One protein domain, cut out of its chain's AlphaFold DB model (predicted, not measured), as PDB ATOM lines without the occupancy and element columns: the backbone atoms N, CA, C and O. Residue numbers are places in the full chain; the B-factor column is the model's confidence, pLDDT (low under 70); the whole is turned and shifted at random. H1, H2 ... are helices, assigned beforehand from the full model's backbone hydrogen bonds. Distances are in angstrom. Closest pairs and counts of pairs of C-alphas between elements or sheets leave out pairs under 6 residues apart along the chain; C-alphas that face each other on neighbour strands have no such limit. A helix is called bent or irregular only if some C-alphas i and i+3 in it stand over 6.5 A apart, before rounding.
ATOM      1  N   ARG A  42      19.143  10.879  30.473       95.88
ATOM      2  CA  ARG A  42      19.791  11.879  29.611       95.88
ATOM      3  C   ARG A  42      19.435  11.576  28.162       95.88
ATOM      4  O   ARG A  42      19.747  10.495  27.677       95.88
ATOM      5  N   VAL A  43      18.818  12.531  27.477       94.69
ATOM      6  CA  VAL A  43      18.437  12.402  26.064       94.69
ATOM      7  C   VAL A  43      18.926  13.606  25.264       94.69
ATOM      8  O   VAL A  43      18.980  14.711  25.811       94.69
ATOM      9  N   PRO A  44      19.259  13.436  23.973       98.06
ATOM     10  CA  PRO A  44      19.524  14.566  23.094       98.06
ATOM     11  C   PRO A  44      18.314  15.502  23.029       98.06
ATOM     12  O   PRO A  44      17.187  15.049  22.827       98.06
ATOM     13  N   THR A  45      18.543  16.812  23.120       97.25
ATOM     14  CA  THR A  45      17.465  17.813  23.072       97.25
ATOM     15  C   THR A  45      16.628  17.687  21.803       97.25
ATOM     16  O   THR A  45      15.407  17.730  21.870       97.25
ATOM     17  N   ALA A  46      17.270  17.426  20.659       97.69
ATOM     18  CA  ALA A  46      16.580  17.231  19.387       97.69
ATOM     19  C   ALA A  46      15.578  16.061  19.421       97.69
ATOM     20  O   ALA A  46      14.514  16.143  18.810       97.69
ATOM     21  N   LEU A  47      15.887  14.984  20.151       96.31
ATOM     22  CA  LEU A  47      14.965  13.861  20.320       96.31
ATOM     23  C   LEU A  47      13.765  14.276  21.177       96.31
ATOM     24  O   LEU A  47      12.627  14.004  20.804       96.31
ATOM     25  N   LEU A  48      14.012  14.981  22.284       95.88
ATOM     26  CA  LEU A  48      12.946  15.458  23.163       95.88
ATOM     27  C   LEU A  48      12.009  16.441  22.445       95.88
ATOM     28  O   LEU A  48      10.794  16.318  22.561       95.88
ATOM     29  N   THR A  49      12.551  17.345  21.623       97.50
ATOM     30  CA  THR A  49      11.754  18.258  20.788       97.50
ATOM     31  C   THR A  49      10.841  17.503  19.823       97.50
ATOM     32  O   THR A  49       9.691  17.888  19.627       97.50
ATOM     33  N   ARG A  50      11.324  16.401  19.234       97.06
ATOM     34  CA  ARG A  50      10.498  15.555  18.361       97.06
ATOM     35  C   ARG A  50       9.368  14.880  19.135       97.06
ATOM     36  O   ARG A  50       8.247  14.862  18.639       97.06
ATOM     37  N   VAL A  51       9.647  14.363  20.333       95.81
ATOM     38  CA  VAL A  51       8.616  13.784  21.212       95.81
ATOM     39  C   VAL A  51       7.552  14.832  21.538       95.81
ATOM     40  O   VAL A  51       6.366  14.569  21.366       95.81
ATOM     41  N   ASP A  52       7.964  16.038  21.920       95.50
ATOM     42  CA  ASP A  52       7.043  17.122  22.275       95.50
ATOM     43  C   ASP A  52       6.109  17.508  21.129       95.50
ATOM     44  O   ASP A  52       4.905  17.643  21.341       95.50
ATOM     45  N   ALA A  53       6.637  17.622  19.908       96.38
ATOM     46  CA  ALA A  53       5.828  17.918  18.731       96.38
ATOM     47  C   ALA A  53       4.773  16.829  18.466       96.38
ATOM     48  O   ALA A  53       3.625  17.136  18.149       96.38
ATOM     49  N   VAL A  54       5.133  15.551  18.630       95.56
ATOM     50  CA  VAL A  54       4.192  14.433  18.448       95.56
ATOM     51  C   VAL A  54       3.112  14.437  19.530       95.56
ATOM     52  O   VAL A  54       1.936  14.264  19.217       95.56
ATOM     53  N   VAL A  55       3.488  14.668  20.791       96.38
ATOM     54  CA  VAL A  55       2.543  14.728  21.917       96.38
ATOM     55  C   VAL A  55       1.547  15.876  21.740       96.38
ATOM     56  O   VAL A  55       0.352  15.684  21.960       96.38
ATOM     57  N   GLN A  56       2.010  17.053  21.307       94.50
ATOM     58  CA  GLN A  56       1.164  18.236  21.102       94.50
ATOM     59  C   GLN A  56       0.138  18.063  19.978       94.50
ATOM     60  O   GLN A  56      -0.956  18.614  20.066       94.50
ATOM     61  N   ASN A  57       0.470  17.286  18.945       94.88
ATOM     62  CA  ASN A  57      -0.398  17.065  17.789       94.88
ATOM     63  C   ASN A  57      -1.455  15.972  18.007       94.88
ATOM     64  O   ASN A  57      -2.227  15.679  17.092       94.88
ATOM     65  N   ARG A  58      -1.504  15.335  19.185       92.50
ATOM     66  CA  ARG A  58      -2.507  14.300  19.451       92.50
ATOM     67  C   ARG A  58      -3.916  14.897  19.574       92.50
ATOM     68  O   ARG A  58      -4.088  15.916  20.243       92.50
ATOM     69  N   PRO A  59      -4.944  14.223  19.021       90.88
ATOM     70  CA  PRO A  59      -6.339  14.649  19.167       90.88
ATOM     71  C   PRO A  59      -6.794  14.743  20.629       90.88
ATOM     72  O   PRO A  59      -7.559  15.633  20.990       90.88
ATOM     73  N   LEU A  60      -6.304  13.830  21.475       91.19
ATOM     74  CA  LEU A  60      -6.529  13.842  22.916       91.19
ATOM     75  C   LEU A  60      -5.249  14.277  23.623       91.19
ATOM     76  O   LEU A  60      -4.179  13.701  23.407       91.19
ATOM     77  N   LYS A  61      -5.371  15.285  24.491       88.88
ATOM     78  CA  LYS A  61      -4.245  15.768  25.289       88.88
ATOM     79  C   LYS A  61      -3.768  14.655  26.212       88.88
ATOM     80  O   LYS A  61      -4.515  14.191  27.066       88.88
ATOM     81  N   THR A  62      -2.505  14.283  26.062       93.06
ATOM     82  CA  THR A  62      -1.828  13.358  26.965       93.06
ATOM     83  C   THR A  62      -0.564  13.998  27.520       93.06
ATOM     84  O   THR A  62       0.018  14.897  26.906       93.06
ATOM     85  N   SER A  63      -0.147  13.561  28.705       95.06
ATOM     86  CA  SER A  63       1.125  14.006  29.267       95.06
ATOM     87  C   SER A  63       2.284  13.361  28.509       95.06
ATOM     88  O   SER A  63       2.182  12.231  28.028       95.06
ATOM     89  N   ARG A  64       3.428  14.050  28.459       94.62
ATOM     90  CA  ARG A  64       4.670  13.475  27.921       94.62
ATOM     91  C   ARG A  64       5.026  12.156  28.614       94.62
ATOM     92  O   ARG A  64       5.445  11.219  27.951       94.62
ATOM     93  N   HIS A  65       4.838  12.093  29.934       94.69
ATOM     94  CA  HIS A  65       5.069  10.890  30.731       94.69
ATOM     95  C   HIS A  65       4.245   9.707  30.215       94.69
ATOM     96  O   HIS A  65       4.810   8.683  29.847       94.69
ATOM     97  N   TYR A  66       2.928   9.884  30.112       95.44
ATOM     98  CA  TYR A  66       2.033   8.833  29.637       95.44
ATOM     99  C   TYR A  66       2.365   8.408  28.204       95.44
ATOM    100  O   TYR A  66       2.431   7.220  27.918       95.44
ATOM    101  N   TRP A  67       2.639   9.369  27.317       96.25
ATOM    102  CA  TRP A  67       3.023   9.065  25.940       96.25
ATOM    103  C   TRP A  67       4.294   8.210  25.859       96.25
ATOM    104  O   TRP A  67       4.367   7.288  25.053       96.25
ATOM    105  N   ILE A  68       5.297   8.499  26.697       95.81
ATOM    106  CA  ILE A  68       6.538   7.717  26.747       95.81
ATOM    107  C   ILE A  68       6.260   6.294  27.243       95.81
ATOM    108  O   ILE A  68       6.783   5.355  26.652       95.81
ATOM    109  N   LEU A  69       5.429   6.127  28.276       95.62
ATOM    110  CA  LEU A  69       5.042   4.799  28.764       95.62
ATOM    111  C   LEU A  69       4.318   3.989  27.684       95.62
ATOM    112  O   LEU A  69       4.674   2.844  27.437       95.62
ATOM    113  N   GLU A  70       3.357   4.600  26.995       95.94
ATOM    114  CA  GLU A  70       2.629   3.966  25.891       95.94
ATOM    115  C   GLU A  70       3.577   3.530  24.765       95.94
ATOM    116  O   GLU A  70       3.465   2.419  24.247       95.94
ATOM    117  N   ALA A  71       4.547   4.380  24.411       95.88
ATOM    118  CA  ALA A  71       5.556   4.060  23.406       95.88
ATOM    119  C   ALA A  71       6.478   2.912  23.847       95.88
ATOM    120  O   ALA A  71       6.827   2.070  23.020       95.88
ATOM    121  N   MET A  72       6.859   2.861  25.128       96.19
ATOM    122  CA  MET A  72       7.645   1.760  25.693       96.19
ATOM    123  C   MET A  72       6.868   0.446  25.651       96.19
ATOM    124  O   MET A  72       7.396  -0.535  25.141       96.19
ATOM    125  N   LEU A  73       5.614   0.442  26.110       96.88
ATOM    126  CA  LEU A  73       4.743  -0.735  26.066       96.88
ATOM    127  C   LEU A  73       4.562  -1.231  24.628       96.88
ATOM    128  O   LEU A  73       4.832  -2.389  24.341       96.88
ATOM    129  N   SER A  74       4.237  -0.325  23.701       96.06
ATOM    130  CA  SER A  74       4.078  -0.656  22.278       96.06
ATOM    131  C   SER A  74       5.347  -1.238  21.653       96.06
ATOM    132  O   SER A  74       5.266  -2.011  20.701       96.06
ATOM    133  N   TYR A  75       6.526  -0.809  22.113       96.81
ATOM    134  CA  TYR A  75       7.796  -1.346  21.637       96.81
ATOM    135  C   TYR A  75       8.066  -2.735  22.225       96.81
ATOM    136  O   TYR A  75       8.390  -3.649  21.473       96.81
ATOM    137  N   LEU A  76       7.863  -2.909  23.534       97.62
ATOM    138  CA  LEU A  76       8.016  -4.196  24.216       97.62
ATOM    139  C   LEU A  76       7.081  -5.259  23.638       97.62
ATOM    140  O   LEU A  76       7.544  -6.339  23.299       97.62
ATOM    141  N   GLU A  77       5.806  -4.931  23.420       96.44
ATOM    142  CA  GLU A  77       4.831  -5.849  22.819       96.44
ATOM    143  C   GLU A  77       5.282  -6.371  21.446       96.44
ATOM    144  O   GLU A  77       5.046  -7.533  21.116       96.44
ATOM    145  N   ARG A  78       5.948  -5.533  20.636       96.12
ATOM    146  CA  ARG A  78       6.475  -5.932  19.317       96.12
ATOM    147  C   ARG A  78       7.657  -6.883  19.449       96.12
ATOM    148  O   ARG A  78       7.658  -7.930  18.808       96.12
ATOM    149  N   GLU A  79       8.613  -6.534  20.307       96.62
ATOM    150  CA  GLU A  79       9.800  -7.355  20.574       96.62
ATOM    151  C   GLU A  79       9.413  -8.718  21.174       96.62
ATOM    152  O   GLU A  79       9.920  -9.753  20.747       96.62
ATOM    153  N   GLU A  80       8.462  -8.742  22.111       95.56
ATOM    154  CA  GLU A  80       7.944  -9.969  22.729       95.56
ATOM    155  C   GLU A  80       7.147 -10.834  21.744       95.56
ATOM    156  O   GLU A  80       7.224 -12.063  21.794       95.56
ATOM    157  N   SER A  81       6.412 -10.207  20.821       91.75
ATOM    158  CA  SER A  81       5.673 -10.911  19.764       91.75
ATOM    159  C   SER A  81       6.571 -11.420  18.628       91.75
ATOM    160  O   SER A  81       6.090 -12.152  17.762       91.75
ATOM    161  N   GLY A  82       7.860 -11.056  18.615       81.19
ATOM    162  CA  GLY A  82       8.828 -11.463  17.593       81.19
ATOM    163  C   GLY A  82       8.548 -10.906  16.191       81.19
ATOM    164  O   GLY A  82       8.928 -11.547  15.207       81.19
ATOM    165  N   LEU A  83       7.852  -9.765  16.102       57.88
ATOM    166  CA  LEU A  83       7.485  -9.076  14.854       57.88
ATOM    167  C   LEU A  83       8.458  -7.949  14.493       57.88
ATOM    168  O   LEU A  83       8.836  -7.175  15.399       57.88
TER     169      LEU A  83
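Overview. This is residues 42 to 83 of the 83 residues of an uncharacterized protein of Stenomitos frigidus ULC18 (UniProt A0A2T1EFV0). Two helices stand as an L: the long helix H2 reaches away from H1 like an arm, and its first residues meet the later half of H1 near the corner. A loop, residues 57 to 63, joins them, and its residues 57 to 62 stick out beyond the corner. The printed part has 42 residues with two named helices, H1 then H2, and no named strand; the class is all helix. It is loose, with a radius of gyration of the C-alphas of 12.0 A, and its C-alphas span 30 by 26 by 15 A.

Arrangement. Begin with the longest helix, H2, residues 64 to 81, and look at its residues 64 to 67, which alone touch H1, residues 45 to 56. On H1, residues 51 to 55 alone touch H2. The closest C-alphas of the two are those of Val 55 and Arg 64, 6.5 A apart. The lines of the helices are about perpendicular, at 83 degrees, and their centres are 16.2 A apart. In H1 every backbone O i to N i+4 pair is within hydrogen-bond range; in H2 13 of 14 are.

Along the chain. Find C-alpha 64 at (4.670, 13.475, 27.921); from there H2 runs 25.7 A to C-alpha 81 at (5.673, -10.911, 19.764). Then find C-alpha 45 at (17.465, 17.813, 23.072), where H1 begins; it runs 16.4 A to C-alpha 56. Neither helix is bent.

Size, cuts and confidence. The two C-alphas farthest apart, those of Thr 45 and Ser 81, are 31.2 A apart. Residues 42 to 47, 57 to 62 and 69 to 83 stand free. The link from H1 to H2 is short, with 7 residues, and the printed part has no cut. It ends at residue 83, the chain's last. The mean pLDDT of the printed part is 94.1; look at residue 83 for the one value under 70.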